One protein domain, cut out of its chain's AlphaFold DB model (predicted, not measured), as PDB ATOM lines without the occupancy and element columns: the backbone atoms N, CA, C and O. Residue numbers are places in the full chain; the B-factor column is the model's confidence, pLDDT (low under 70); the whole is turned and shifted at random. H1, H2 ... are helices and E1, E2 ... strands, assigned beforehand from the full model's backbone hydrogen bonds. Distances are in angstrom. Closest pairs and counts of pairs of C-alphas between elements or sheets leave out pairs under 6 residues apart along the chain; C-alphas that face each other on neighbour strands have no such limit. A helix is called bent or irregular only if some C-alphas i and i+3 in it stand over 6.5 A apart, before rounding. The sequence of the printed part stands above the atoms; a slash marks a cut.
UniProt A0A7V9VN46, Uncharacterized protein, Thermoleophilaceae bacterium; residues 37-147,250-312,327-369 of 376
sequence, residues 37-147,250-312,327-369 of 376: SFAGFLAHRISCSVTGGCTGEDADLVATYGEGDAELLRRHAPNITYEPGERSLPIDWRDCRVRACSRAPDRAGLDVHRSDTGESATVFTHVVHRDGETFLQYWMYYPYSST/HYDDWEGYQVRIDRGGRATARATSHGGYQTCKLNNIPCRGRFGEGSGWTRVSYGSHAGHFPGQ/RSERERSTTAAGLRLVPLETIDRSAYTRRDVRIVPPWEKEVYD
ATOM      1  N   SER A  37     184.734 193.077 190.547       61.16
ATOM      2  CA  SER A  37     184.252 192.956 191.924       61.16
ATOM      3  C   SER A  37     183.261 194.063 192.270       61.16
ATOM      4  O   SER A  37     182.257 193.806 192.926       61.16
ATOM      5  N   PHE A  38     183.506 195.283 191.783       66.19
ATOM      6  CA  PHE A  38     182.590 196.404 191.975       66.19
ATOM      7  C   PHE A  38     181.287 196.243 191.182       66.19
ATOM      8  O   PHE A  38     180.209 196.428 191.741       66.19
ATOM      9  N   ALA A  39     181.359 195.869 189.901       66.12
ATOM     10  CA  ALA A  39     180.169 195.641 189.083       66.12
ATOM     11  C   ALA A  39     179.335 194.459 189.601       66.12
ATOM     12  O   ALA A  39     178.115 194.566 189.669       66.12
ATOM     13  N   GLY A  40     179.984 193.368 190.021       65.31
ATOM     14  CA  GLY A  40     179.340 192.222 190.660       65.31
ATOM     15  C   GLY A  40     178.677 192.604 191.980       65.31
ATOM     16  O   GLY A  40     177.504 192.304 192.181       65.31
ATOM     17  N   PHE A  41     179.374 193.355 192.838       68.50
ATOM     18  CA  PHE A  41     178.810 193.903 194.075       68.50
ATOM     19  C   PHE A  41     177.592 194.795 193.807       68.50
ATOM     20  O   PHE A  41     176.559 194.637 194.454       68.50
ATOM     21  N   LEU A  42     177.688 195.715 192.844       69.81
ATOM     22  CA  LEU A  42     176.604 196.631 192.505       69.81
ATOM     23  C   LEU A  42     175.406 195.882 191.913       69.81
ATOM     24  O   LEU A  42     174.278 196.109 192.338       69.81
ATOM     25  N   ALA A  43     175.643 194.954 190.984       68.88
ATOM     26  CA  ALA A  43     174.600 194.119 190.398       68.88
ATOM     27  C   ALA A  43     173.916 193.250 191.459       68.88
ATOM     28  O   ALA A  43     172.689 193.167 191.479       68.88
ATOM     29  N   HIS A  44     174.688 192.661 192.376       67.50
ATOM     30  CA  HIS A  44     174.156 191.897 193.496       67.50
ATOM     31  C   HIS A  44     173.317 192.782 194.424       67.50
ATOM     32  O   HIS A  44     172.179 192.437 194.707       67.50
ATOM     33  N   ARG A  45     173.806 193.963 194.824       72.81
ATOM     34  CA  ARG A  45     173.053 194.912 195.666       72.81
ATOM     35  C   ARG A  45     171.755 195.379 195.011       72.81
ATOM     36  O   ARG A  45     170.722 195.397 195.676       72.81
ATOM     37  N   ILE A  46     171.793 195.715 193.722       73.00
ATOM     38  CA  ILE A  46     170.596 196.077 192.956       73.00
ATOM     39  C   ILE A  46     169.635 194.887 192.928       73.00
ATOM     40  O   ILE A  46     168.475 195.037 193.303       73.00
ATOM     41  N   SER A  47     170.119 193.692 192.582       69.88
ATOM     42  CA  SER A  47     169.303 192.477 192.566       69.88
ATOM     43  C   SER A  47     168.671 192.203 193.930       69.88
ATOM     44  O   SER A  47     167.467 192.002 193.992       69.88
ATOM     45  N   CYS A  48     169.441 192.260 195.018       69.25
ATOM     46  CA  CYS A  48     168.966 192.088 196.389       69.25
ATOM     47  C   CYS A  48     167.871 193.087 196.757       69.25
ATOM     48  O   CYS A  48     166.869 192.708 197.358       69.25
ATOM     49  N   SER A  49     168.058 194.362 196.397       70.19
ATOM     50  CA  SER A  49     167.079 195.411 196.687       70.19
ATOM     51  C   SER A  49     165.762 195.214 195.931       70.19
ATOM     52  O   SER A  49     164.709 195.583 196.438       70.19
ATOM     53  N   VAL A  50     165.814 194.597 194.746       72.06
ATOM     54  CA  VAL A  50     164.640 194.347 193.900       72.06
ATOM     55  C   VAL A  50     163.929 193.049 194.285       72.06
ATOM     56  O   VAL A  50     162.702 193.005 194.272       72.06
ATOM     57  N   THR A  51     164.668 191.987 194.620       63.00
ATOM     58  CA  THR A  51     164.085 190.660 194.877       63.00
ATOM     59  C   THR A  51     163.773 190.394 196.346       63.00
ATOM     60  O   THR A  51     163.133 189.390 196.643       63.00
ATOM     61  N   GLY A  52     164.239 191.236 197.278       56.47
ATOM     62  CA  GLY A  52     164.051 191.053 198.723       56.47
ATOM     63  C   GLY A  52     164.766 189.828 199.314       56.47
ATOM     64  O   GLY A  52     164.711 189.612 200.516       56.47
ATOM     65  N   GLY A  53     165.460 189.026 198.498       56.53
ATOM     66  CA  GLY A  53     165.995 187.721 198.904       56.53
ATOM     67  C   GLY A  53     167.200 187.772 199.845       56.53
ATOM     68  O   GLY A  53     167.479 186.792 200.525       56.53
ATOM     69  N   CYS A  54     167.900 188.903 199.933       63.62
ATOM     70  CA  CYS A  54     169.123 189.007 200.738       63.62
ATOM     71  C   CYS A  54     168.849 189.335 202.212       63.62
ATOM     72  O   CYS A  54     169.758 189.264 203.029       63.62
ATOM     73  N   THR A  55     167.605 189.659 202.580       62.69
ATOM     74  CA  THR A  55     167.254 189.929 203.982       62.69
ATOM     75  C   THR A  55     167.175 188.656 204.819       62.69
ATOM     76  O   THR A  55     167.404 188.723 206.019       62.69
ATOM     77  N   GLY A  56     166.847 187.509 204.208       72.56
ATOM     78  CA  GLY A  56     166.709 186.232 204.918       72.56
ATOM     79  C   GLY A  56     168.050 185.679 205.399       72.56
ATOM     80  O   GLY A  56     168.224 185.438 206.586       72.56
ATOM     81  N   GLU A  57     169.027 185.567 204.497       75.75
ATOM     82  CA  GLU A  57     170.381 185.091 204.834       75.75
ATOM     83  C   GLU A  57     171.071 186.024 205.843       75.75
ATOM     84  O   GLU A  57     171.744 185.582 206.774       75.75
ATOM     85  N   ASP A  58     170.852 187.333 205.694       83.44
ATOM     86  CA  ASP A  58     171.371 188.321 206.630       83.44
ATOM     87  C   ASP A  58     170.731 188.220 208.018       83.44
ATOM     88  O   ASP A  58     171.419 188.459 209.016       83.44
ATOM     89  N   ALA A  59     169.448 187.858 208.089       90.56
ATOM     90  CA  ALA A  59     168.750 187.663 209.350       90.56
ATOM     91  C   ALA A  59     169.302 186.459 210.118       90.56
ATOM     92  O   ALA A  59     169.476 186.571 211.328       90.56
ATOM     93  N   ASP A  60     169.657 185.361 209.444       94.31
ATOM     94  CA  ASP A  60     170.214 184.170 210.101       94.31
ATOM     95  C   ASP A  60     171.580 184.455 210.744       94.31
ATOM     96  O   ASP A  60     171.836 184.048 211.882       94.31
ATOM     97  N   LEU A  61     172.451 185.208 210.057       96.38
ATOM     98  CA  LEU A  61     173.733 185.653 210.616       96.38
ATOM     99  C   LEU A  61     173.539 186.529 211.856       96.38
ATOM    100  O   LEU A  61     174.195 186.309 212.873       96.38
ATOM    101  N   VAL A  62     172.645 187.520 211.775       96.69
ATOM    102  CA  VAL A  62     172.371 188.446 212.885       96.69
ATOM    103  C   VAL A  62     171.701 187.719 214.049       96.69
ATOM    104  O   VAL A  62     172.062 187.960 215.196       96.69
ATOM    105  N   ALA A  63     170.774 186.802 213.778       97.06
ATOM    106  CA  ALA A  63     170.120 185.997 214.803       97.06
ATOM    107  C   ALA A  63     171.107 185.066 215.523       97.06
ATOM    108  O   ALA A  63     170.963 184.840 216.722       97.06
ATOM    109  N   THR A  64     172.112 184.547 214.808       98.12
ATOM    110  CA  THR A  64     173.089 183.601 215.368       98.12
ATOM    111  C   THR A  64     174.232 184.294 216.108       98.12
ATOM    112  O   THR A  64     174.580 183.883 217.213       98.12
ATOM    113  N   TYR A  65     174.828 185.334 215.515       98.12
ATOM    114  CA  TYR A  65     176.052 185.966 216.034       98.12
ATOM    115  C   TYR A  65     175.851 187.399 216.545       98.12
ATOM    116  O   TYR A  65     176.753 187.969 217.150       98.12
ATOM    117  N   GLY A  66     174.688 188.009 216.316       98.12
ATOM    118  CA  GLY A  66     174.461 189.434 216.560       98.12
ATOM    119  C   GLY A  66     174.946 190.331 215.415       98.12
ATOM    120  O   GLY A  66     175.663 189.909 214.506       98.12
ATOM    121  N   GLU A  67     174.536 191.602 215.444       96.75
ATOM    122  CA  GLU A  67     174.786 192.557 214.351       96.75
ATOM    123  C   GLU A  67     176.277 192.796 214.088       96.75
ATOM    124  O   GLU A  67     176.705 192.787 212.932       96.75
ATOM    125  N   GLY A  68     177.069 192.968 215.152       97.56
ATOM    126  CA  GLY A  68     178.496 193.280 215.049       97.56
ATOM    127  C   GLY A  68     179.301 192.169 214.374       97.56
ATOM    128  O   GLY A  68     180.028 192.425 213.416       97.56
ATOM    129  N   ASP A  69     179.137 190.920 214.810       98.38
ATOM    130  CA  ASP A  69     179.869 189.796 214.222       98.38
ATOM    131  C   ASP A  69     179.344 189.416 212.839       98.38
ATOM    132  O   ASP A  69     180.133 189.075 211.956       98.38
ATOM    133  N   ALA A  70     178.038 189.558 212.594       97.62
ATOM    134  CA  ALA A  70     177.484 189.420 211.252       97.62
ATOM    135  C   ALA A  70     178.090 190.455 210.284       97.62
ATOM    136  O   ALA A  70     178.387 190.139 209.130       97.62
ATOM    137  N   GLU A  71     178.317 191.694 210.731       96.00
ATOM    138  CA  GLU A  71     179.033 192.702 209.946       96.00
ATOM    139  C   GLU A  71     180.493 192.298 209.688       96.00
ATOM    140  O   GLU A  71     180.961 192.398 208.548       96.00
ATOM    141  N   LEU A  72     181.206 191.804 210.705       97.31
ATOM    142  CA  LEU A  72     182.583 191.325 210.553       97.31
ATOM    143  C   LEU A  72     182.677 190.159 209.560       97.31
ATOM    144  O   LEU A  72     183.564 190.172 208.703       97.31
ATOM    145  N   LEU A  73     181.750 189.198 209.618       97.88
ATOM    146  CA  LEU A  73     181.672 188.080 208.675       97.88
ATOM    147  C   LEU A  73     181.492 188.557 207.233       97.88
ATOM    148  O   LEU A  73     182.214 188.125 206.339       97.88
ATOM    149  N   ARG A  74     180.588 189.510 206.983       95.06
ATOM    150  CA  ARG A  74     180.398 190.072 205.633       95.06
ATOM    151  C   ARG A  74     181.629 190.834 205.154       95.06
ATOM    152  O   ARG A  74     182.051 190.691 204.009       95.06
ATOM    153  N   ARG A  75     182.207 191.654 206.034       94.50
ATOM    154  CA  ARG A  75     183.362 192.513 205.735       94.50
ATOM    155  C   ARG A  75     184.614 191.704 205.408       94.50
ATOM    156  O   ARG A  75     185.412 192.134 204.577       94.50
ATOM    157  N   HIS A  76     184.797 190.566 206.072       96.38
ATOM    158  CA  HIS A  76     185.994 189.736 205.964       96.38
ATOM    159  C   HIS A  76     185.771 188.409 205.230       96.38
ATOM    160  O   HIS A  76     186.691 187.586 205.196       96.38
ATOM    161  N   ALA A  77     184.598 188.206 204.623       96.75
ATOM    162  CA  ALA A  77     184.341 187.058 203.768       96.75
ATOM    163  C   ALA A  77     185.383 187.002 202.634       96.75
ATOM    164  O   ALA A  77     185.690 188.029 202.015       96.75
ATOM    165  N   PRO A  78     185.970 185.824 202.356       95.31
ATOM    166  CA  PRO A  78     186.984 185.714 201.326       95.31
ATOM    167  C   PRO A  78     186.356 185.836 199.941       95.31
ATOM    168  O   PRO A  78     185.299 185.284 199.656       95.31
ATOM    169  N   ASN A  79     187.068 186.481 199.028       93.94
ATOM    170  CA  ASN A  79     186.887 186.213 197.612       93.94
ATOM    171  C   ASN A  79     187.638 184.917 197.263       93.94
ATOM    172  O   ASN A  79     188.702 184.635 197.817       93.94
ATOM    173  N   ILE A  80     187.120 184.138 196.324       94.62
ATOM    174  CA  ILE A  80     187.686 182.848 195.927       94.62
ATOM    175  C   ILE A  80     188.168 182.959 194.483       94.62
ATOM    176  O   ILE A  80     187.383 183.341 193.623       94.62
ATOM    177  N   THR A  81     189.423 182.623 194.183       93.25
ATOM    178  CA  THR A  81     189.861 182.342 192.805       93.25
ATOM    179  C   THR A  81     190.032 180.851 192.590       93.25
ATOM    180  O   THR A  81     190.408 180.110 193.496       93.25
ATOM    181  N   TYR A  82     189.776 180.405 191.367       91.81
ATOM    182  CA  TYR A  82     189.884 179.003 190.986       91.81
ATOM    183  C   TYR A  82     191.049 178.834 190.020       91.81
ATOM    184  O   TYR A  82     191.188 179.601 189.060       91.81
ATOM    185  N   GLU A  83     191.908 177.841 190.263       89.25
ATOM    186  CA  GLU A  83     192.947 177.494 189.298       89.25
ATOM    187  C   GLU A  83     192.355 177.182 187.915       89.25
ATOM    188  O   GLU A  83     191.240 176.671 187.825       89.25
ATOM    189  N   PRO A  84     193.073 177.468 186.813       87.88
ATOM    190  CA  PRO A  84     192.550 177.200 185.477       87.88
ATOM    191  C   PRO A  84     192.113 175.737 185.306       87.88
ATOM    192  O   PRO A  84     192.931 174.829 185.474       87.88
ATOM    193  N   GLY A  85     190.846 175.542 184.930       87.69
ATOM    194  CA  GLY A  85     190.183 174.242 184.806       87.69
ATOM    195  C   GLY A  85     189.376 173.821 186.040       87.69
ATOM    196  O   GLY A  85     188.565 172.905 185.934       87.69
ATOM    197  N   GLU A  86     189.559 174.470 187.196       91.69
ATOM    198  CA  GLU A  86     188.789 174.168 188.401       91.69
ATOM    199  C   GLU A  86     187.397 174.787 188.280       91.69
ATOM    200  O   GLU A  86     187.223 176.013 188.233       91.69
ATOM    201  N   ARG A  87     186.390 173.919 188.215       93.31
ATOM    202  CA  ARG A  87     184.993 174.283 187.949       93.31
ATOM    203  C   ARG A  87     184.101 174.159 189.168       93.31
ATOM    204  O   ARG A  87     182.967 174.620 189.101       93.31
ATOM    205  N   SER A  88     184.584 173.556 190.241       94.69
ATOM    206  CA  SER A  88     183.815 173.332 191.454       94.69
ATOM    207  C   SER A  88     183.640 174.657 192.195       94.69
ATOM    208  O   SER A  88     184.578 175.444 192.350       94.69
ATOM    209  N   LEU A  89     182.409 174.948 192.586       96.56
ATOM    210  CA  LEU A  89     182.029 175.971 193.547       96.56
ATOM    211  C   LEU A  89     181.815 175.309 194.906       96.56
ATOM    212  O   LEU A  89     181.405 174.146 194.948       96.56
ATOM    213  N   PRO A  90     182.052 176.038 196.004       97.75
ATOM    214  CA  PRO A  90     181.607 175.564 197.296       97.75
ATOM    215  C   PRO A  90     180.078 175.621 197.328       97.75
ATOM    216  O   PRO A  90     179.493 176.609 196.886       97.75
ATOM    217  N   ILE A  91     179.428 174.565 197.798       97.81
ATOM    218  CA  ILE A  91     177.961 174.457 197.812       97.81
ATOM    219  C   ILE A  91     177.458 174.056 199.192       97.81
ATOM    220  O   ILE A  91     178.230 173.653 200.063       97.81
ATOM    221  N   ASP A  92     176.149 174.159 199.392       97.75
ATOM    222  CA  ASP A  92     175.514 173.637 200.592       97.75
ATOM    223  C   ASP A  92     175.353 172.119 200.494       97.75
ATOM    224  O   ASP A  92     174.586 171.605 199.680       97.75
ATOM    225  N   TRP A  93     176.078 171.396 201.346       97.31
ATOM    226  CA  TRP A  93     176.009 169.939 201.405       97.31
ATOM    227  C   TRP A  93     174.625 169.418 201.814       97.31
ATOM    228  O   TRP A  93     174.339 168.245 201.585       97.31
ATOM    229  N   ARG A  94     173.788 170.243 202.454       96.88
ATOM    230  CA  ARG A  94     172.429 169.865 202.859       96.88
ATOM    231  C   ARG A  94     171.517 169.729 201.647       96.88
ATOM    232  O   ARG A  94     170.671 168.840 201.626       96.88
ATOM    233  N   ASP A  95     171.744 170.573 200.646       96.25
ATOM    234  CA  ASP A  95     170.943 170.630 199.427       96.25
ATOM    235  C   ASP A  95     171.481 169.641 198.390       96.25
ATOM    236  O   ASP A  95     170.725 168.879 197.784       96.25
ATOM    237  N   CYS A  96     172.806 169.603 198.204       95.31
ATOM    238  CA  CYS A  96     173.411 168.710 197.231       95.31
ATOM    239  C   CYS A  96     174.866 168.331 197.541       95.31
ATOM    240  O   CYS A  96     175.690 169.144 197.950       95.31
ATOM    241  N   ARG A  97     175.212 167.063 197.278       95.69
ATOM    242  CA  ARG A  97     176.557 166.492 197.503       95.69
ATOM    243  C   ARG A  97     177.114 165.759 196.286       95.69
ATOM    244  O   ARG A  97     177.969 164.887 196.424       95.69
ATOM    245  N   VAL A  98     176.606 166.067 195.096       94.56
ATOM    246  CA  VAL A  98     177.115 165.515 193.834       94.56
ATOM    247  C   VAL A  98     177.846 166.576 193.027       94.56
ATOM    248  O   VAL A  98     177.570 167.769 193.134       94.56
ATOM    249  N   ARG A  99     178.787 166.138 192.185       93.44
ATOM    250  CA  ARG A  99     179.625 167.032 191.372       93.44
ATOM    251  C   ARG A  99     178.819 167.961 190.458       93.44
ATOM    252  O   ARG A  99     179.258 169.074 190.184       93.44
ATOM    253  N   ALA A 100     177.662 167.515 189.965       94.06
ATOM    254  CA  ALA A 100     176.812 168.323 189.089       94.06
ATOM    255  C   ALA A 100     176.414 169.658 189.742       94.06
ATOM    256  O   ALA A 100     176.452 170.690 189.080       94.06
ATOM    257  N   CYS A 101     176.155 169.645 191.050       96.38
ATOM    258  CA  CYS A 101     175.729 170.814 191.810       96.38
ATOM    259  C   CYS A 101     176.838 171.826 192.072       96.38
ATOM    260  O   CYS A 101     176.551 173.008 192.204       96.38
ATOM    261  N   SER A 102     178.101 171.395 192.137       96.06
ATOM    262  CA  SER A 102     179.234 172.305 192.334       96.06
ATOM    263  C   SER A 102     179.803 172.829 191.021       96.06
ATOM    264  O   SER A 102     180.476 173.857 191.002       96.06
ATOM    265  N   ARG A 103     179.563 172.146 189.901       95.62
ATOM    266  CA  ARG A 103     180.153 172.498 188.610       95.62
ATOM    267  C   ARG A 103     179.612 173.827 188.103       95.62
ATOM    268  O   ARG A 103     178.410 173.987 187.981       95.62
ATOM    269  N   ALA A 104     180.490 174.740 187.713       93.25
ATOM    270  CA  ALA A 104     180.100 176.022 187.141       93.25
ATOM    271  C   ALA A 104     180.770 176.289 185.781       93.25
ATOM    272  O   ALA A 104     181.663 175.524 185.372       93.25
ATOM    273  N   PRO A 105     180.390 177.367 185.067       89.06
ATOM    274  CA  PRO A 105     180.963 177.687 183.768       89.06
ATOM    275  C   PRO A 105     182.474 177.927 183.848       89.06
ATOM    276  O   PRO A 105     182.952 178.742 184.637       89.06
ATOM    277  N   ASP A 106     183.232 177.262 182.975       85.19
ATOM    278  CA  ASP A 106     184.685 177.438 182.866       85.19
ATOM    279  C   ASP A 106     185.015 178.616 181.943       85.19
ATOM    280  O   ASP A 106     185.457 178.456 180.804       85.19
ATOM    281  N   ARG A 107     184.686 179.828 182.402       83.12
ATOM    282  CA  ARG A 107     184.981 181.069 181.681       83.12
ATOM    283  C   ARG A 107     185.989 181.892 182.467       83.12
ATOM    284  O   ARG A 107     185.689 182.413 183.540       83.12
ATOM    285  N   ALA A 108     187.186 182.013 181.901       79.06
ATOM    286  CA  ALA A 108     188.246 182.848 182.442       79.06
ATOM    287  C   ALA A 108     187.751 184.283 182.662       79.06
ATOM    288  O   ALA A 108     187.098 184.867 181.797       79.06
ATOM    289  N   GLY A 109     188.074 184.847 183.824       73.75
ATOM    290  CA  GLY A 109     187.741 186.226 184.154       73.75
ATOM    291  C   GLY A 109     186.278 186.492 184.518       73.75
ATOM    292  O   GLY A 109     185.956 187.634 184.839       73.75
ATOM    293  N   LEU A 110     185.414 185.474 184.507       80.44
ATOM    294  CA  LEU A 110     184.037 185.591 184.972       80.44
ATOM    295  C   LEU A 110     183.977 185.481 186.502       80.44
ATOM    296  O   LEU A 110     184.631 184.611 187.090       80.44
ATOM    297  N   ASP A 111     183.176 186.348 187.121       85.94
ATOM    298  CA  ASP A 111     182.726 186.167 188.498       85.94
ATOM    299  C   ASP A 111     181.496 185.252 188.481       85.94
ATOM    300  O   ASP A 111     180.524 185.497 187.765       85.94
ATOM    301  N   VAL A 112     181.580 184.135 189.199       90.50
ATOM    302  CA  VAL A 112     180.625 183.033 189.134       90.50
ATOM    303  C   VAL A 112     180.128 182.738 190.537       90.50
ATOM    304  O   VAL A 112     180.879 182.262 191.375       90.50
ATOM    305  N   HIS A 113     178.846 182.998 190.776       93.06
ATOM    306  CA  HIS A 113     178.202 182.804 192.082       93.06
ATOM    307  C   HIS A 113     177.197 181.657 192.085       93.06
ATOM    308  O   HIS A 113     176.611 181.360 193.120       93.06
ATOM    309  N   ARG A 114     176.964 181.041 190.921       93.19
ATOM    310  CA  ARG A 114     176.039 179.926 190.756       93.19
ATOM    311  C   ARG A 114     176.646 178.817 189.917       93.19
ATOM    312  O   ARG A 114     177.427 179.093 189.001       93.19
ATOM    313  N   SER A 115     176.285 177.582 190.237       94.81
ATOM    314  CA  SER A 115     176.632 176.410 189.442       94.81
ATOM    315  C   SER A 115     175.818 176.343 188.144       94.81
ATOM    316  O   SER A 115     174.872 177.107 187.941       94.81
ATOM    317  N   ASP A 116     176.173 175.406 187.266       93.00
ATOM    318  CA  ASP A 116     175.447 175.093 186.033       93.00
ATOM    319  C   ASP A 116     174.012 174.601 186.334       93.00
ATOM    320  O   ASP A 116     173.134 174.741 185.485       93.00
ATOM    321  N   THR A 117     173.757 174.073 187.541       93.75
ATOM    322  CA  THR A 117     172.422 173.659 188.016       93.75
ATOM    323  C   THR A 117     171.705 174.738 188.834       93.75
ATOM    324  O   THR A 117     170.576 174.525 189.260       93.75
ATOM    325  N   GLY A 118     172.325 175.906 189.035       93.25
ATOM    326  CA  GLY A 118     171.720 177.055 189.716       93.25
ATOM    327  C   GLY A 118     172.044 177.194 191.207       93.25
ATOM    328  O   GLY A 118     171.668 178.215 191.793       93.25
ATOM    329  N   GLU A 119     172.782 176.250 191.795       95.38
ATOM    330  CA  GLU A 119     173.169 176.280 193.212       95.38
ATOM    331  C   GLU A 119     174.033 177.493 193.530       95.38
ATOM    332  O   GLU A 119     174.990 177.780 192.809       95.38
ATOM    333  N   SER A 120     173.724 178.191 194.621       95.19
ATOM    334  CA  SER A 120     174.512 179.335 195.079       95.19
ATOM    335  C   SER A 120     175.852 178.884 195.661       95.19
ATOM    336  O   SER A 120     175.912 177.953 196.470       95.19
ATOM    337  N   ALA A 121     176.920 179.607 195.327       96.75
ATOM    338  CA  ALA A 121     178.203 179.450 195.991       96.75
ATOM    339  C   ALA A 121     178.033 179.735 197.493       96.75
ATOM    340  O   ALA A 121     177.708 180.858 197.879       96.75
ATOM    341  N   THR A 122     178.218 178.716 198.328       97.81
ATOM    342  CA  THR A 122     177.871 178.750 199.753       97.81
ATOM    343  C   THR A 122     179.105 178.530 200.616       97.81
ATOM    344  O   THR A 122     179.936 177.672 200.327       97.81
ATOM    345  N   VAL A 123     179.220 179.306 201.689       98.25
ATOM    346  CA  VAL A 123     180.277 179.205 202.692       98.25
ATOM    347  C   VAL A 123     179.642 179.149 204.067       98.25
ATOM    348  O   VAL A 123     178.827 179.992 204.431       98.25
ATOM    349  N   PHE A 124     180.046 178.161 204.849       98.50
ATOM    350  CA  PHE A 124     179.587 178.010 206.214       98.50
ATOM    351  C   PHE A 124     180.469 178.820 207.158       98.50
ATOM    352  O   PHE A 124     181.691 178.825 207.015       98.50
ATOM    353  N   THR A 125     179.873 179.505 208.121       98.69
ATOM    354  CA  THR A 125     180.580 180.419 209.018       98.69
ATOM    355  C   THR A 125     180.607 179.893 210.445       98.69
ATOM    356  O   THR A 125     179.732 179.132 210.848       98.69
ATOM    357  N   HIS A 126     181.619 180.300 211.202       98.62
ATOM    358  CA  HIS A 126     181.688 180.145 212.652       98.62
ATOM    359  C   HIS A 126     182.498 181.307 213.239       98.62
ATOM    360  O   HIS A 126     183.454 181.775 212.612       98.62
ATOM    361  N   VAL A 127     182.122 181.777 214.427       98.69
ATOM    362  CA  VAL A 127     182.795 182.877 215.128       98.69
ATOM    363  C   VAL A 127     183.284 182.385 216.482       98.69
ATOM    364  O   VAL A 127     182.533 181.776 217.240       98.69
ATOM    365  N   VAL A 128     184.548 182.673 216.797       98.62
ATOM    366  CA  VAL A 128     185.145 182.392 218.107       98.62
ATOM    367  C   VAL A 128     185.737 183.673 218.671       98.62
ATOM    368  O   VAL A 128     186.592 184.292 218.038       98.62
ATOM    369  N   HIS A 129     185.358 184.034 219.895       98.25
ATOM    370  CA  HIS A 129     186.039 185.077 220.658       98.25
ATOM    371  C   HIS A 129     186.980 184.444 221.668       98.25
ATOM    372  O   HIS A 129     186.582 183.582 222.452       98.25
ATOM    373  N   ARG A 130     188.238 184.880 221.672       97.38
ATOM    374  CA  ARG A 130     189.238 184.348 222.592       97.38
ATOM    375  C   ARG A 130     190.295 185.386 222.893       97.38
ATOM    376  O   ARG A 130     190.829 186.007 221.983       97.38
ATOM    377  N   ASP A 131     190.606 185.555 224.176       96.50
ATOM    378  CA  ASP A 131     191.686 186.428 224.638       96.50
ATOM    379  C   ASP A 131     191.610 187.843 224.034       96.50
ATOM    380  O   ASP A 131     192.636 188.432 223.697       96.50
ATOM    381  N   GLY A 132     190.394 188.391 223.902       96.81
ATOM    382  CA  GLY A 132     190.118 189.716 223.331       96.81
ATOM    383  C   GLY A 132     190.293 189.827 221.813       96.81
ATOM    384  O   GLY A 132     190.376 190.938 221.301       96.81
ATOM    385  N   GLU A 133     190.387 188.705 221.107       98.44
ATOM    386  CA  GLU A 133     190.464 188.626 219.650       98.44
ATOM    387  C   GLU A 133     189.221 187.926 219.099       98.44
ATOM    388  O   GLU A 133     188.651 187.049 219.757       98.44
ATOM    389  N   THR A 134     188.828 188.287 217.878       98.69
ATOM    390  CA  THR A 134     187.735 187.630 217.152       98.69
ATOM    391  C   THR A 134     188.309 186.810 216.008       98.69
ATOM    392  O   THR A 134     189.079 187.308 215.183       98.69
ATOM    393  N   PHE A 135     187.917 185.544 215.941       98.62
ATOM    394  CA  PHE A 135     188.279 184.621 214.880       98.62
ATOM    395  C   PHE A 135     187.038 184.297 214.060       98.62
ATOM    396  O   PHE A 135     186.069 183.748 214.577       98.62
ATOM    397  N   LEU A 136     187.095 184.608 212.774       98.69
ATOM    398  CA  LEU A 136     186.060 184.280 211.806       98.69
ATOM    399  C   LEU A 136     186.528 183.063 211.019       98.69
ATOM    400  O   LEU A 136     187.623 183.076 210.449       98.69
ATOM    401  N   GLN A 137     185.723 182.014 210.988       98.56
ATOM    402  CA  GLN A 137     186.011 180.791 210.253       98.56
ATOM    403  C   GLN A 137     185.016 180.645 209.110       98.56
ATOM    404  O   GLN A 137     183.814 180.784 209.307       98.56
ATOM    405  N   TYR A 138     185.535 180.348 207.927       98.62
ATOM    406  CA  TYR A 138     184.781 180.155 206.698       98.62
ATOM    407  C   TYR A 138     185.100 178.768 206.161       98.62
ATOM    408  O   TYR A 138     186.260 178.465 205.890       98.62
ATOM    409  N   TRP A 139     184.081 177.942 205.984       98.25
ATOM    410  CA  TRP A 139     184.199 176.553 205.575       98.25
ATOM    411  C   TRP A 139     183.493 176.338 204.240       98.25
ATOM    412  O   TRP A 139     182.330 176.690 204.059       98.25
ATOM    413  N   MET A 140     184.217 175.769 203.291       98.12
ATOM    414  CA  MET A 140     183.800 175.535 201.918       98.12
ATOM    415  C   MET A 140     183.688 174.032 201.701       98.12
ATOM    416  O   MET A 140     184.682 173.319 201.839       98.12
ATOM    417  N   TYR A 141     182.490 173.566 201.359       97.75
ATOM    418  CA  TYR A 141     182.263 172.169 201.015       97.75
ATOM    419  C   TYR A 141     182.336 171.967 199.502       97.75
ATOM    420  O   TYR A 141     181.589 172.605 198.756       97.75
ATOM    421  N   TYR A 142     183.198 171.053 199.061       96.56
ATOM    422  CA  TYR A 142     183.300 170.634 197.667       96.56
ATOM    423  C   TYR A 142     182.984 169.139 197.551       96.56
ATOM    424  O   TYR A 142     183.683 168.313 198.139       96.56
ATOM    425  N   PRO A 143     181.958 168.746 196.781       94.94
ATOM    426  CA  PRO A 143     181.724 167.341 196.493       94.94
ATOM    427  C   PRO A 143     182.743 166.864 195.442       94.94
ATOM    428  O   PRO A 143     183.004 167.569 194.467       94.94
ATOM    429  N   TYR A 144     183.260 165.640 195.593       89.81
ATOM    430  CA  TYR A 144     184.178 164.992 194.638       89.81
ATOM    431  C   TYR A 144     185.490 165.773 194.420       89.81
ATOM    432  O   TYR A 144     185.720 166.366 193.364       89.81
ATOM    433  N   SER A 145     186.386 165.720 195.404       85.25
ATOM    434  CA  SER A 145     187.746 166.260 195.320       85.25
ATOM    435  C   SER A 145     188.734 165.208 194.836       85.25
ATOM    436  O   SER A 145     188.612 164.028 195.151       85.25
ATOM    437  N   SER A 146     189.732 165.622 194.063       80.50
ATOM    438  CA  SER A 146     190.848 164.782 193.639       80.50
ATOM    439  C   SER A 146     192.173 165.504 193.853       80.50
ATOM    440  O   SER A 146     192.604 166.299 193.019       80.50
ATOM    441  N   THR A 147     192.886 165.172 194.921       65.69
ATOM    442  CA  THR A 147     194.284 165.551 195.107       65.69
ATOM    443  C   THR A 147     195.143 164.855 194.056       65.69
ATOM    444  O   THR A 147     195.671 163.766 194.273       65.69
ATOM    445  N   HIS A 250     188.339 161.957 197.068       89.31
ATOM    446  CA  HIS A 250     187.448 162.055 198.215       89.31
ATOM    447  C   HIS A 250     186.041 162.463 197.762       89.31
ATOM    448  O   HIS A 250     185.887 163.373 196.947       89.31
ATOM    449  N   TYR A 251     185.007 161.804 198.291       92.81
ATOM    450  CA  TYR A 251     183.610 162.168 198.005       92.81
ATOM    451  C   TYR A 251     183.199 163.482 198.667       92.81
ATOM    452  O   TYR A 251     182.417 164.240 198.098       92.81
ATOM    453  N   ASP A 252     183.748 163.732 199.851       94.44
ATOM    454  CA  ASP A 252     183.591 164.967 200.602       94.44
ATOM    455  C   ASP A 252     184.911 165.719 200.606       94.44
ATOM    456  O   ASP A 252     185.973 165.101 200.635       94.44
ATOM    457  N   ASP A 253     184.852 167.040 200.647       95.12
ATOM    458  CA  ASP A 253     186.030 167.859 200.876       95.12
ATOM    459  C   ASP A 253     185.634 169.148 201.584       95.12
ATOM    460  O   ASP A 253     184.648 169.792 201.223       95.12
ATOM    461  N   TRP A 254     186.386 169.486 202.626       96.50
ATOM    462  CA  TRP A 254     186.117 170.621 203.499       96.50
ATOM    463  C   TRP A 254     187.361 171.478 203.619       96.50
ATOM    464  O   TRP A 254     188.297 171.149 204.356       96.50
ATOM    465  N   GLU A 255     187.310 172.624 202.957       95.81
ATOM    466  CA  GLU A 255     188.364 173.625 202.983       95.81
ATOM    467  C   GLU A 255     187.977 174.775 203.916       95.81
ATOM    468  O   GLU A 255     186.813 175.151 204.023       95.81
ATOM    469  N   GLY A 256     188.954 175.337 204.614       96.06
ATOM    470  CA  GLY A 256     188.799 176.414 205.574       96.06
ATOM    471  C   GLY A 256     189.573 177.667 205.168       96.06
ATOM    472  O   GLY A 256     190.696 177.614 204.668       96.06
ATOM    473  N   TYR A 257     188.995 178.822 205.454       97.31
ATOM    474  CA  TYR A 257     189.660 180.119 205.470       97.31
ATOM    475  C   TYR A 257     189.379 180.757 206.823       97.31
ATOM    476  O   TYR A 257     188.243 180.755 207.286       97.31
ATOM    477  N   GLN A 258     190.405 181.271 207.489       97.75
ATOM    478  CA  GLN A 258     190.264 181.833 208.824       97.75
ATOM    479  C   GLN A 258     190.824 183.242 208.863       97.75
ATOM    480  O   GLN A 258     191.931 183.482 208.379       97.75
ATOM    481  N   VAL A 259     190.077 184.143 209.488       97.88
ATOM    482  CA  VAL A 259     190.480 185.518 209.765       97.88
ATOM    483  C   VAL A 259     190.607 185.686 211.270       97.88
ATOM    484  O   VAL A 259     189.737 185.261 212.019       97.88
ATOM    485  N   ARG A 260     191.694 186.309 211.709       98.12
ATOM    486  CA  ARG A 260     191.928 186.746 213.082       98.12
ATOM    487  C   ARG A 260     191.924 188.263 213.108       98.12
ATOM    488  O   ARG A 260     192.694 188.880 212.369       98.12
ATOM    489  N   ILE A 261     191.102 188.831 213.976       98.06
ATOM    490  CA  ILE A 261     190.983 190.264 214.225       98.06
ATOM    491  C   ILE A 261     191.488 190.517 215.641       98.06
ATOM    492  O   ILE A 261     190.928 189.996 216.608       98.06
ATOM    493  N   ASP A 262     192.579 191.270 215.759       97.19
ATOM    494  CA  ASP A 262     193.134 191.627 217.064       97.19
ATOM    495  C   ASP A 262     192.343 192.759 217.746       97.19
ATOM    496  O   ASP A 262     191.438 193.362 217.167       97.19
ATOM    497  N   ARG A 263     192.713 193.087 218.990       96.56
ATOM    498  CA  ARG A 263     192.095 194.179 219.771       96.56
ATOM    499  C   ARG A 263     192.163 195.549 219.088       96.56
ATOM    500  O   ARG A 263     191.368 196.425 219.412       96.56
ATOM    501  N   GLY A 264     193.136 195.758 218.202       96.00
ATOM    502  CA  GLY A 264     193.299 196.990 217.432       96.00
ATOM    503  C   GLY A 264     192.493 197.000 216.131       96.00
ATOM    504  O   GLY A 264     192.585 197.965 215.376       96.00
ATOM    505  N   GLY A 265     191.733 195.939 215.846       95.56
ATOM    506  CA  GLY A 265     190.973 195.775 214.610       95.56
ATOM    507  C   GLY A 265     191.821 195.336 213.415       95.56
ATOM    508  O   GLY A 265     191.326 195.330 212.286       95.56
ATOM    509  N   ARG A 266     193.096 194.962 213.608       95.62
ATOM    510  CA  ARG A 266     193.926 194.469 212.504       95.62
ATOM    511  C   ARG A 266     193.509 193.046 212.152       95.62
ATOM    512  O   ARG A 266     193.565 192.146 212.986       95.62
ATOM    513  N   ALA A 267     193.173 192.840 210.881       96.44
ATOM    514  CA  ALA A 267     192.835 191.530 210.340       96.44
ATOM    515  C   ALA A 267     194.061 190.829 209.729       96.44
ATOM    516  O   ALA A 267     194.796 191.392 208.915       96.44
ATOM    517  N   THR A 268     194.254 189.566 210.091       96.31
ATOM    518  CA  THR A 268     195.205 188.630 209.473       96.31
ATOM    519  C   THR A 268     194.473 187.347 209.108       96.31
ATOM    520  O   THR A 268     193.407 187.079 209.652       96.31
ATOM    521  N   ALA A 269     194.994 186.551 208.177       96.19
ATOM    522  CA  ALA A 269     194.293 185.360 207.707       96.19
ATOM    523  C   ALA A 269     195.219 184.166 207.452       96.19
ATOM    524  O   ALA A 269     196.439 184.322 207.333       96.19
ATOM    525  N   ARG A 270     194.615 182.985 207.289       95.44
ATOM    526  CA  ARG A 270     195.236 181.745 206.787       95.44
ATOM    527  C   ARG A 270     194.194 180.854 206.094       95.44
ATOM    528  O   ARG A 270     193.001 181.029 206.324       95.44
ATOM    529  N   ALA A 271     194.627 179.911 205.258       94.56
ATOM    530  CA  ALA A 271     193.748 178.970 204.553       94.56
ATOM    531  C   ALA A 271     194.220 177.522 204.742       94.56
ATOM    532  O   ALA A 271     195.405 177.296 204.987       94.56
ATOM    533  N   THR A 272     193.313 176.553 204.650       92.56
ATOM    534  CA  THR A 272     193.642 175.130 204.780       92.56
ATOM    535  C   THR A 272     194.457 174.624 203.601       92.56
ATOM    536  O   THR A 272     194.285 175.048 202.465       92.56
ATOM    537  N   SER A 273     195.348 173.680 203.869       89.00
ATOM    538  CA  SER A 273     196.083 172.920 202.872       89.00
ATOM    539  C   SER A 273     196.528 171.600 203.479       89.00
ATOM    540  O   SER A 273     197.412 171.574 204.335       89.00
ATOM    541  N   HIS A 274     195.955 170.499 202.991       82.56
ATOM    542  CA  HIS A 274     196.378 169.132 203.311       82.56
ATOM    543  C   HIS A 274     196.523 168.846 204.822       82.56
ATOM    544  O   HIS A 274     197.567 168.374 205.274       82.56
ATOM    545  N   GLY A 275     195.474 169.121 205.605       84.88
ATOM    546  CA  GLY A 275     195.418 168.777 207.036       84.88
ATOM    547  C   GLY A 275     195.983 169.835 207.989       84.88
ATOM    548  O   GLY A 275     196.070 169.589 209.192       84.88
ATOM    549  N   GLY A 276     196.368 171.006 207.480       91.25
ATOM    550  CA  GLY A 276     196.600 172.163 208.334       91.25
ATOM    551  C   GLY A 276     196.401 173.485 207.627       91.25
ATOM    552  O   GLY A 276     195.740 173.528 206.594       91.25
ATOM    553  N   TYR A 277     196.953 174.567 208.172       93.06
ATOM    554  CA  TYR A 277     196.794 175.911 207.626       93.06
ATOM    555  C   TYR A 277     198.101 176.465 207.072       93.06
ATOM    556  O   TYR A 277     199.195 176.204 207.570       93.06
ATOM    557  N   GLN A 278     197.996 177.302 206.049       90.50
ATOM    558  CA  GLN A 278     199.122 178.032 205.492       90.50
ATOM    559  C   GLN A 278     198.683 179.359 204.874       90.50
ATOM    560  O   GLN A 278     197.517 179.594 204.561       90.50
ATOM    561  N   THR A 279     199.657 180.242 204.685       87.12
ATOM    562  CA  THR A 279     199.491 181.536 204.001       87.12
ATOM    563  C   THR A 279     200.004 181.507 202.563       87.12
ATOM    564  O   THR A 279     199.584 182.312 201.740       87.12
ATOM    565  N   CYS A 280     200.863 180.546 202.217       82.44
ATOM    566  CA  CYS A 280     201.496 180.445 200.906       82.44
ATOM    567  C   CYS A 280     201.357 179.030 200.324       82.44
ATOM    568  O   CYS A 280     201.219 178.074 201.074       82.44
ATOM    569  N   LYS A 281     201.399 178.887 198.988       73.12
ATOM    570  CA  LYS A 281     201.155 177.600 198.292       73.12
ATOM    571  C   LYS A 281     202.216 176.534 198.576       73.12
ATOM    572  O   LYS A 281     201.945 175.339 198.507       73.12
ATOM    573  N   LEU A 282     203.462 176.956 198.790       67.81
ATOM    574  CA  LEU A 282     204.535 176.013 199.068       67.81
ATOM    575  C   LEU A 282     204.381 175.532 200.506       67.81
ATOM    576  O   LEU A 282     204.385 176.358 201.415       67.81
ATOM    577  N   ASN A 283     204.362 174.211 200.694       58.44
ATOM    578  CA  ASN A 283     204.437 173.540 201.995       58.44
ATOM    579  C   ASN A 283     205.832 173.712 202.646       58.44
ATOM    580  O   ASN A 283     206.446 172.772 203.145       58.44
ATOM    581  N   ASN A 284     206.387 174.920 202.561       61.12
ATOM    582  CA  ASN A 284     207.616 175.308 203.215       61.12
ATOM    583  C   ASN A 284     207.277 175.733 204.650       61.12
ATOM    584  O   ASN A 284     206.324 176.471 204.906       61.12
ATOM    585  N   ILE A 285     208.162 175.350 205.568       64.19
ATOM    586  CA  ILE A 285     208.085 175.597 207.014       64.19
ATOM    587  C   ILE A 285     207.691 177.039 207.424       64.19
ATOM    588  O   ILE A 285     206.933 177.164 208.383       64.19
ATOM    589  N   PRO A 286     208.127 178.145 206.773       77.44
ATOM    590  CA  PRO A 286     207.843 179.480 207.301       77.44
ATOM    591  C   PRO A 286     206.381 179.933 207.174       77.44
ATOM    592  O   PRO A 286     206.028 180.899 207.845       77.44
ATOM    593  N   CYS A 287     205.543 179.286 206.354       83.94
ATOM    594  CA  CYS A 287     204.146 179.703 206.145       83.94
ATOM    595  C   CYS A 287     203.119 178.876 206.931       83.94
ATOM    596  O   CYS A 287     201.974 179.312 207.068       83.94
ATOM    597  N   ARG A 288     203.500 177.684 207.403       88.94
ATOM    598  CA  ARG A 288     202.583 176.712 208.008       88.94
ATOM    599  C   ARG A 288     202.105 177.163 209.390       88.94
ATOM    600  O   ARG A 288     202.904 177.648 210.188       88.94
ATOM    601  N   GLY A 289     200.809 177.016 209.655       89.62
ATOM    602  CA  GLY A 289     200.130 177.349 210.908       89.62
ATOM    603  C   GLY A 289     200.054 178.836 211.246       89.62
ATOM    604  O   GLY A 289     199.437 179.204 212.243       89.62
ATOM    605  N   ARG A 290     200.651 179.716 210.436       91.12
ATOM    606  CA  ARG A 290     200.748 181.148 210.739       91.12
ATOM    607  C   ARG A 290     199.614 181.928 210.103       91.12
ATOM    608  O   ARG A 290     199.239 181.661 208.969       91.12
ATOM    609  N   PHE A 291     199.145 182.947 210.811       93.75
ATOM    610  CA  PHE A 291     198.360 184.021 210.218       93.75
ATOM    611  C   PHE A 291     199.300 185.004 209.511       93.75
ATOM    612  O   PHE A 291     200.351 185.361 210.043       93.75
ATOM    613  N   GLY A 292     198.928 185.426 208.308       91.38
ATOM    614  CA  GLY A 292     199.641 186.429 207.521       91.38
ATOM    615  C   GLY A 292     198.728 187.591 207.157       91.38
ATOM    616  O   GLY A 292     197.533 187.564 207.445       91.38
ATOM    617  N   GLU A 293     199.274 188.618 206.508       88.88
ATOM    618  CA  GLU A 293     198.437 189.683 205.950       88.88
ATOM    619  C   GLU A 293     197.461 189.077 204.938       88.88
ATOM    620  O   GLU A 293     197.864 188.479 203.935       88.88
ATOM    621  N   GLY A 294     196.171 189.167 205.262       78.69
ATOM    622  CA  GLY A 294     195.107 188.642 204.425       78.69
ATOM    623  C   GLY A 294     194.917 189.546 203.217       78.69
ATOM    624  O   GLY A 294     194.767 190.756 203.351       78.69
ATOM    625  N   SER A 295     194.887 188.957 202.029       80.69
ATOM    626  CA  SER A 295     194.554 189.679 200.799       80.69
ATOM    627  C   SER A 295     193.054 189.930 200.631       80.69
ATOM    628  O   SER A 295     192.660 190.628 199.702       80.69
ATOM    629  N   GLY A 296     192.214 189.303 201.465       88.50
ATOM    630  CA  GLY A 296     190.785 189.135 201.192       88.50
ATOM    631  C   GLY A 296     190.501 188.122 200.077       88.50
ATOM    632  O   GLY A 296     189.376 188.058 199.591       88.50
ATOM    633  N   TRP A 297     191.507 187.345 199.653       91.06
ATOM    634  CA  TRP A 297     191.388 186.321 198.620       91.06
ATOM    635  C   TRP A 297     191.963 184.977 199.079       91.06
ATOM    636  O   TRP A 297     193.042 184.915 199.673       91.06
ATOM    637  N   THR A 298     191.288 183.894 198.713       92.38
ATOM    638  CA  THR A 298     191.810 182.526 198.752       92.38
ATOM    639  C   THR A 298     191.778 181.929 197.352       92.38
ATOM    640  O   THR A 298     190.915 182.268 196.546       92.38
ATOM    641  N   ARG A 299     192.734 181.059 197.043       91.50
ATOM    642  CA  ARG A 299     192.821 180.343 195.776       91.50
ATOM    643  C   ARG A 299     192.616 178.858 196.006       91.50
ATOM    644  O   ARG A 299     193.332 178.257 196.801       91.50
ATOM    645  N   VAL A 300     191.680 178.290 195.261       91.38
ATOM    646  CA  VAL A 300     191.328 176.870 195.270       91.38
ATOM    647  C   VAL A 300     192.152 176.165 194.201       91.38
ATOM    648  O   VAL A 300     192.099 176.519 193.016       91.38
ATOM    649  N   SER A 301     192.959 175.200 194.637       88.44
ATOM    650  CA  SER A 301     193.822 174.416 193.752       88.44
ATOM    651  C   SER A 301     193.010 173.418 192.926       88.44
ATOM    652  O   SER A 301     192.040 172.854 193.427       88.44
ATOM    653  N   TYR A 302     193.421 173.179 191.677       86.62
ATOM    654  CA  TYR A 302     192.717 172.259 190.781       86.62
ATOM    655  C   TYR A 302     192.675 170.847 191.363       86.62
ATOM    656  O   TYR A 302     193.717 170.244 191.640       86.62
ATOM    657  N   GLY A 303     191.465 170.319 191.517       82.75
ATOM    658  CA  GLY A 303     191.198 168.978 192.006       82.75
ATOM    659  C   GLY A 303     191.368 168.831 193.514       82.75
ATOM    660  O   GLY A 303     190.480 168.280 194.139       82.75
ATOM    661  N   SER A 304     192.482 169.274 194.106       82.06
ATOM    662  CA  SER A 304     192.750 169.055 195.537       82.06
ATOM    663  C   SER A 304     191.981 169.987 196.466       82.06
ATOM    664  O   SER A 304     192.086 169.806 197.668       82.06
ATOM    665  N   HIS A 305     191.395 171.052 195.909       86.38
ATOM    666  CA  HIS A 305     190.777 172.213 196.558       86.38
ATOM    667  C   HIS A 305     191.601 172.969 197.615       86.38
ATOM    668  O   HIS A 305     191.211 174.074 197.986       86.38
ATOM    669  N   ALA A 306     192.791 172.474 197.968       83.94
ATOM    670  CA  ALA A 306     193.710 173.098 198.911       83.94
ATOM    671  C   ALA A 306     193.835 174.617 198.710       83.94
ATOM    672  O   ALA A 306     194.264 175.104 197.647       83.94
ATOM    673  N   GLY A 307     193.480 175.341 199.768       81.75
ATOM    674  CA  GLY A 307     193.494 176.788 199.856       81.75
ATOM    675  C   GLY A 307     194.904 177.369 199.988       81.75
ATOM    676  O   GLY A 307     195.786 176.856 200.678       81.75
ATOM    677  N   HIS A 308     195.140 178.492 199.318       85.44
ATOM    678  CA  HIS A 308     196.337 179.309 199.521       85.44
ATOM    679  C   HIS A 308     196.090 180.753 199.093       85.44
ATOM    680  O   HIS A 308     195.184 181.032 198.311       85.44
ATOM    681  N   PHE A 309     196.907 181.699 199.557       85.75
ATOM    682  CA  PHE A 309     196.757 183.080 199.107       85.75
ATOM    683  C   PHE A 309     197.309 183.261 197.691       85.75
ATOM    684  O   PHE A 309     198.441 182.842 197.408       85.75
ATOM    685  N   PRO A 310     196.550 183.910 196.790       79.00
ATOM    686  CA  PRO A 310     197.067 184.280 195.486       79.00
ATOM    687  C   PRO A 310     198.338 185.141 195.611       79.00
ATOM    688  O   PRO A 310     198.427 186.026 196.462       79.00
ATOM    689  N   GLY A 311     199.344 184.886 194.770       66.69
ATOM    690  CA  GLY A 311     200.539 185.736 194.655       66.69
ATOM    691  C   GLY A 311     201.644 185.533 195.704       66.69
ATOM    692  O   GLY A 311     202.738 186.070 195.523       66.69
ATOM    693  N   GLN A 312     201.442 184.722 196.749       58.22
ATOM    694  CA  GLN A 312     202.503 184.400 197.715       58.22
ATOM    695  C   GLN A 312     203.363 183.216 197.239       58.22
ATOM    696  O   GLN A 312     203.274 182.099 197.748       58.22
ATOM    697  N   ARG A 327     195.110 188.432 191.874       67.06
ATOM    698  CA  ARG A 327     194.394 187.518 190.977       67.06
ATOM    699  C   ARG A 327     194.952 187.597 189.550       67.06
ATOM    700  O   ARG A 327     195.169 188.684 189.021       67.06
ATOM    701  N   SER A 328     195.099 186.451 188.880       66.12
ATOM    702  CA  SER A 328     195.279 186.438 187.423       66.12
ATOM    703  C   SER A 328     193.949 186.759 186.743       66.12
ATOM    704  O   SER A 328     192.949 186.106 187.026       66.12
ATOM    705  N   GLU A 329     193.924 187.688 185.784       66.06
ATOM    706  CA  GLU A 329     192.721 187.996 184.982       66.06
ATOM    707  C   GLU A 329     192.130 186.773 184.261       66.06
ATOM    708  O   GLU A 329     190.979 186.798 183.822       66.06
ATOM    709  N   ARG A 330     192.928 185.705 184.133       76.50
ATOM    710  CA  ARG A 330     192.561 184.435 183.504       76.50
ATOM    711  C   ARG A 330     191.881 183.454 184.456       76.50
ATOM    712  O   ARG A 330     191.415 182.413 184.005       76.50
ATOM    713  N   GLU A 331     191.840 183.752 185.747       85.44
ATOM    714  CA  GLU A 331     191.182 182.907 186.738       85.44
ATOM    715  C   GLU A 331     189.718 183.310 186.891       85.44
ATOM    716  O   GLU A 331     189.365 184.495 186.924       85.44
ATOM    717  N   ARG A 332     188.861 182.296 186.984       90.94
ATOM    718  CA  ARG A 332     187.484 182.434 187.456       90.94
ATOM    719  C   ARG A 332     187.510 182.792 188.939       90.94
ATOM    720  O   ARG A 332     188.435 182.392 189.652       90.94
ATOM    721  N   SER A 333     186.493 183.499 189.412       92.12
ATOM    722  CA  SER A 333     186.355 183.780 190.840       92.12
ATOM    723  C   SER A 333     184.924 183.806 191.324       92.12
ATOM    724  O   SER A 333     183.998 183.915 190.534       92.12
ATOM    725  N   THR A 334     184.778 183.761 192.640       92.94
ATOM    726  CA  THR A 334     183.557 184.072 193.370       92.94
ATOM    727  C   THR A 334     183.887 185.211 194.317       92.94
ATOM    728  O   THR A 334     184.733 185.064 195.197       92.94
ATOM    729  N   THR A 335     183.276 186.373 194.123       92.44
ATOM    730  CA  THR A 335     183.474 187.501 195.037       92.44
ATOM    731  C   THR A 335     182.755 187.261 196.357       92.44
ATOM    732  O   THR A 335     181.682 186.662 196.361       92.44
ATOM    733  N   ALA A 336     183.282 187.825 197.441       92.44
ATOM    734  CA  ALA A 336     182.715 187.736 198.784       92.44
ATOM    735  C   ALA A 336     181.228 188.128 198.827       92.44
ATOM    736  O   ALA A 336     180.417 187.431 199.419       92.44
ATOM    737  N   ALA A 337     180.855 189.193 198.110       88.31
ATOM    738  CA  ALA A 337     179.478 189.681 198.036       88.31
ATOM    739  C   ALA A 337     178.495 188.730 197.334       88.31
ATOM    740  O   ALA A 337     177.298 188.929 197.439       88.31
ATOM    741  N   GLY A 338     178.983 187.746 196.578       89.81
ATOM    742  CA  GLY A 338     178.133 186.746 195.932       89.81
ATOM    743  C   GLY A 338     178.188 185.386 196.621       89.81
ATOM    744  O   GLY A 338     177.709 184.413 196.045       89.81
ATOM    745  N   LEU A 339     178.815 185.298 197.799       94.81
ATOM    746  CA  LEU A 339     178.770 184.109 198.638       94.81
ATOM    747  C   LEU A 339     177.523 184.145 199.511       94.81
ATOM    748  O   LEU A 339     177.279 185.131 200.203       94.81
ATOM    749  N   ARG A 340     176.800 183.029 199.545       95.88
ATOM    750  CA  ARG A 340     175.826 182.767 200.598       95.88
ATOM    751  C   ARG A 340     176.566 182.352 201.864       95.88
ATOM    752  O   ARG A 340     177.327 181.385 201.832       95.88
ATOM    753  N   LEU A 341     176.339 183.060 202.965       97.38
ATOM    754  CA  LEU A 341     176.950 182.766 204.261       97.38
ATOM    755  C   LEU A 341     175.947 182.036 205.158       97.38
ATOM    756  O   LEU A 341     174.841 182.526 205.365       97.38
ATOM    757  N   VAL A 342     176.325 180.868 205.680       97.50
ATOM    758  CA  VAL A 342     175.444 180.012 206.495       97.50
ATOM    759  C   VAL A 342     176.077 179.755 207.867       97.50
ATOM    760  O   VAL A 342     177.123 179.105 207.917       97.50
ATOM    761  N   PRO A 343     175.468 180.175 208.988       98.19
ATOM    762  CA  PRO A 343     176.004 179.878 210.316       98.19
ATOM    763  C   PRO A 343     176.030 178.371 210.623       98.19
ATOM    764  O   PRO A 343     174.999 177.701 210.527       98.19
ATOM    765  N   LEU A 344     177.176 177.826 211.052       97.62
ATOM    766  CA  LEU A 344     177.315 176.406 211.430       97.62
ATOM    767  C   LEU A 344     176.550 176.012 212.705       97.62
ATOM    768  O   LEU A 344     176.439 174.830 213.036       97.62
ATOM    769  N   GLU A 345     176.030 176.976 213.448       97.62
ATOM    770  CA  GLU A 345     175.185 176.773 214.622       97.62
ATOM    771  C   GLU A 345     173.734 176.483 214.231       97.62
ATOM    772  O   GLU A 345     173.002 175.885 215.013       97.62
ATOM    773  N   THR A 346     173.325 176.867 213.017       96.12
ATOM    774  CA  THR A 346     171.953 176.661 212.518       96.12
ATOM    775  C   THR A 346     171.756 175.303 211.846       96.12
ATOM    776  O   THR A 346     170.631 174.930 211.516       96.12
ATOM    777  N   ILE A 347     172.836 174.551 211.613       95.38
ATOM    778  CA  ILE A 347     172.771 173.263 210.923       95.38
ATOM    779  C   ILE A 347     172.541 172.109 211.903       95.38
ATOM    780  O   ILE A 347     173.179 172.018 212.954       95.38
ATOM    781  N   ASP A 348     171.690 171.159 211.515       96.62
ATOM    782  CA  ASP A 348     171.628 169.862 212.182       96.62
ATOM    783  C   ASP A 348     172.848 169.025 211.778       96.62
ATOM    784  O   ASP A 348     172.912 168.430 210.701       96.62
ATOM    785  N   ARG A 349     173.845 168.989 212.663       95.19
ATOM    786  CA  ARG A 349     175.094 168.245 212.451       95.19
ATOM    787  C   ARG A 349     174.863 166.738 212.358       95.19
ATOM    788  O   ARG A 349     175.664 166.054 211.729       95.19
ATOM    789  N   SER A 350     173.785 166.219 212.953       95.50
ATOM    790  CA  SER A 350     173.462 164.790 212.902       95.50
ATOM    791  C   SER A 350     172.972 164.348 211.520       95.50
ATOM    792  O   SER A 350     173.166 163.194 211.137       95.50
ATOM    793  N   ALA A 351     172.443 165.282 210.721       95.94
ATOM    794  CA  ALA A 351     172.077 165.040 209.330       95.94
ATOM    795  C   ALA A 351     173.304 164.856 208.412       95.94
ATOM    796  O   ALA A 351     173.187 164.337 207.298       95.94
ATOM    797  N   TYR A 352     174.506 165.244 208.857       96.19
ATOM    798  CA  TYR A 352     175.727 165.041 208.087       96.19
ATOM    799  C   TYR A 352     176.290 163.630 208.287       96.19
ATOM    800  O   TYR A 352     176.950 163.321 209.277       96.19
ATOM    801  N   THR A 353     176.110 162.774 207.284       95.69
ATOM    802  CA  THR A 353     176.818 161.488 207.206       95.69
ATOM    803  C   THR A 353     178.066 161.627 206.337       95.69
ATOM    804  O   THR A 353     177.970 162.009 205.166       95.69
ATOM    805  N   ARG A 354     179.246 161.306 206.880       94.81
ATOM    806  CA  ARG A 354     180.504 161.271 206.112       94.81
ATOM    807  C   ARG A 354     180.425 160.210 205.013       94.81
ATOM    808  O   ARG A 354     180.116 159.057 205.299       94.81
ATOM    809  N   ARG A 355     180.750 160.580 203.771       93.31
ATOM    810  CA  ARG A 355     180.928 159.637 202.650       93.31
ATOM    811  C   ARG A 355     182.372 159.147 202.538       93.31
ATOM    812  O   ARG A 355     182.624 158.106 201.941       93.31
ATOM    813  N   ASP A 356     183.313 159.874 203.137       88.62
ATOM    814  CA  ASP A 356     184.709 159.468 203.299       88.62
ATOM    815  C   ASP A 356     185.132 159.649 204.761       88.62
ATOM    816  O   ASP A 356     185.142 160.759 205.287       88.62
ATOM    817  N   VAL A 357     185.507 158.555 205.427       88.44
ATOM    818  CA  VAL A 357     185.912 158.567 206.844       88.44
ATOM    819  C   VAL A 357     187.154 159.420 207.111       88.44
ATOM    820  O   VAL A 357     187.343 159.874 208.239       88.44
ATOM    821  N   ARG A 358     187.988 159.653 206.088       88.19
ATOM    822  CA  ARG A 358     189.210 160.467 206.181       88.19
ATOM    823  C   ARG A 358     188.912 161.963 206.197       88.19
ATOM    824  O   ARG A 358     189.780 162.740 206.582       88.19
ATOM    825  N   ILE A 359     187.717 162.359 205.769       91.12
ATOM    826  CA  ILE A 359     187.316 163.756 205.663       91.12
ATOM    827  C   ILE A 359     186.495 164.117 206.892       91.12
ATOM    828  O   ILE A 359     185.423 163.567 207.152       91.12
ATOM    829  N   VAL A 360     187.045 165.039 207.671       94.50
ATOM    830  CA  VAL A 360     186.470 165.505 208.930       94.50
ATOM    831  C   VAL A 360     185.655 166.771 208.642       94.50
ATOM    832  O   VAL A 360     186.196 167.695 208.029       94.50
ATOM    833  N   PRO A 361     184.366 166.839 209.022       97.00
ATOM    834  CA  PRO A 361     183.581 168.058 208.866       97.00
ATOM    835  C   PRO A 361     184.036 169.139 209.859       97.00
ATOM    836  O   PRO A 361     184.641 168.808 210.880       97.00
ATOM    837  N   PRO A 362     183.725 170.424 209.605       97.38
ATOM    838  CA  PRO A 362     184.222 171.557 210.383       97.38
ATOM    839  C   PRO A 362     184.132 171.389 211.898       97.38
ATOM    840  O   PRO A 362     185.144 171.501 212.575       97.38
ATOM    841  N   TRP A 363     182.954 171.045 212.414       97.56
ATOM    842  CA  TRP A 363     182.660 170.948 213.850       97.56
ATOM    843  C   TRP A 363     183.336 169.777 214.578       97.56
ATOM    844  O   TRP A 363     183.143 169.615 215.777       97.56
ATOM    845  N   GLU A 364     184.094 168.937 213.874       97.06
ATOM    846  CA  GLU A 364     184.902 167.869 214.475       97.06
ATOM    847  C   GLU A 364     186.412 168.154 214.380       97.06
ATOM    848  O   GLU A 364     187.230 167.367 214.861       97.06
ATOM    849  N   LYS A 365     186.805 169.271 213.754       95.88
ATOM    850  CA  LYS A 365     188.205 169.692 213.630       95.88
ATOM    851  C   LYS A 365     188.632 170.432 214.893       95.88
ATOM    852  O   LYS A 365     187.902 171.280 215.389       95.88
ATOM    853  N   GLU A 366     189.860 170.208 215.361       96.81
ATOM    854  CA  GLU A 366     190.380 170.898 216.557       96.81
ATOM    855  C   GLU A 366     190.360 172.428 216.400       96.81
ATOM    856  O   GLU A 366     190.073 173.155 217.349       96.81
ATOM    857  N   VAL A 367     190.636 172.924 215.188       96.69
ATOM    858  CA  VAL A 367     190.617 174.361 214.885       96.69
ATOM    859  C   VAL A 367     189.241 175.015 215.045       96.69
ATOM    860  O   VAL A 367     189.181 176.233 215.208       96.69
ATOM    861  N   TYR A 368     188.157 174.230 215.017       97.31
ATOM    862  CA  TYR A 368     186.801 174.732 215.213       97.31
ATOM    863  C   TYR A 368     186.686 175.421 216.576       97.31
ATOM    864  O   TYR A 368     186.428 176.620 216.624       97.31
ATOM    865  N   ASP A 369     187.036 174.711 217.652       97.00
ATOM    866  CA  ASP A 369     187.000 175.235 219.024       97.00
ATOM    867  C   ASP A 369     188.290 175.970 219.427       97.00
ATOM    868  O   ASP A 369     188.279 176.906 220.232       97.00
TER     869      ASP A 369
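AT A GLANCE: This is residues 37 to 147, 250 to 312 and 327 to 369 of the 376 residues of an uncharacterized protein of Thermoleophilaceae bacterium (UniProt A0A7V9VN46). A strongly twisted sheet of six strands makes the core; the bent helix H2 folds round it, arm H2a running along edge strand E9 and arm H2b packing on one face. A small sheet, E7 E1 E8, sits near E4 and E5, long loops fill out the body, and residues 46 to 53 stick out. The 217 printed residues hold four named helices and nine strands, in the order H1 H2 E1 H3 E2 E3 E4 E5 E6 E7 E8 E9 H4; the large sheet, E6 E5 E4 E3 E2 E9, is mixed. The class is mixed, helices and strands, with under half of the residues in named elements; the whole is compact, radius of gyration of the C-alphas 16.2 A, spanning 41 by 39 by 38 A.

IN THESE COORDINATES: The large sheet holds E2, residues 122 to 130, 26.1 A; E3, 133 to 141, 26.2 A; E4, 254 to 261, 22.9 A; E5, 267 to 273, 20.3 A; E6, 276 to 278; and E9, 340 to 343. The small sheet holds E1, 79 to 82, E7, 297 to 300, and E8, 332 to 334. H1, 37 to 51, 20.5 A, begins at C-alpha 37 (184.252, 192.956, 191.924). H2, 54 to 76, assigned as one helix by its hydrogen bonds, is bent: C-alphas 64 and 67 are 9.2 A apart, between arms H2a, 54 to 64, and H2b, 67 to 76. H3 is 99 to 102; H4, 366 to 369, ends at C-alpha 369 (187.000, 175.235, 219.024).

HOW THE PARTS SIT: E2 and E3 form a hairpin, N 139 to O 124 2.7 A. E3 and E4 are antiparallel, N 136 to O 259 2.8 A. E4 E5 E6 are a meander, each strand the antiparallel neighbour of the one before, with N 260 to O 268 2.8 A and N 278 to O 271 2.8 A. E9 is parallel to E2, N 123 to O 340 2.8 A. H2b is on one face, making two layers, helix and sheet; the C-alphas of Leu 73 and Leu 136, its closest to E3, are 6.6 A apart. H2a lies over E9 at a height of 8.5 A over the sheet. H4 only grazes the sheet, with residues 367 to 369. E1 is parallel to E7, N 298 to O 79 2.8 A, and antiparallel to E8, N 80 to O 334 2.8 A. H1 and H2a are close but not clearly touching, Cys 48 to Cys 54 5.3 A between closest C-alphas. H3 touches no helix. In H1, H2a and H2b every O i to N i+4 pair is within hydrogen-bond range; H3 and H4 are too short for one.

THE WHOLE: The C-alphas of Val 50 and Ile 285, the two farthest apart, are 49.1 A apart. Residues 148 to 249 and 313 to 326 are not printed, with gaps of 8.3 A and 11.0 A between C-alphas. The links E1 to H3, H3 to E2, E6 to E7 and E9 to H4 are long. Mean pLDDT of the printed part is 89.1; 25 residues are under 70, among them 37 to 44 and 282 to 285.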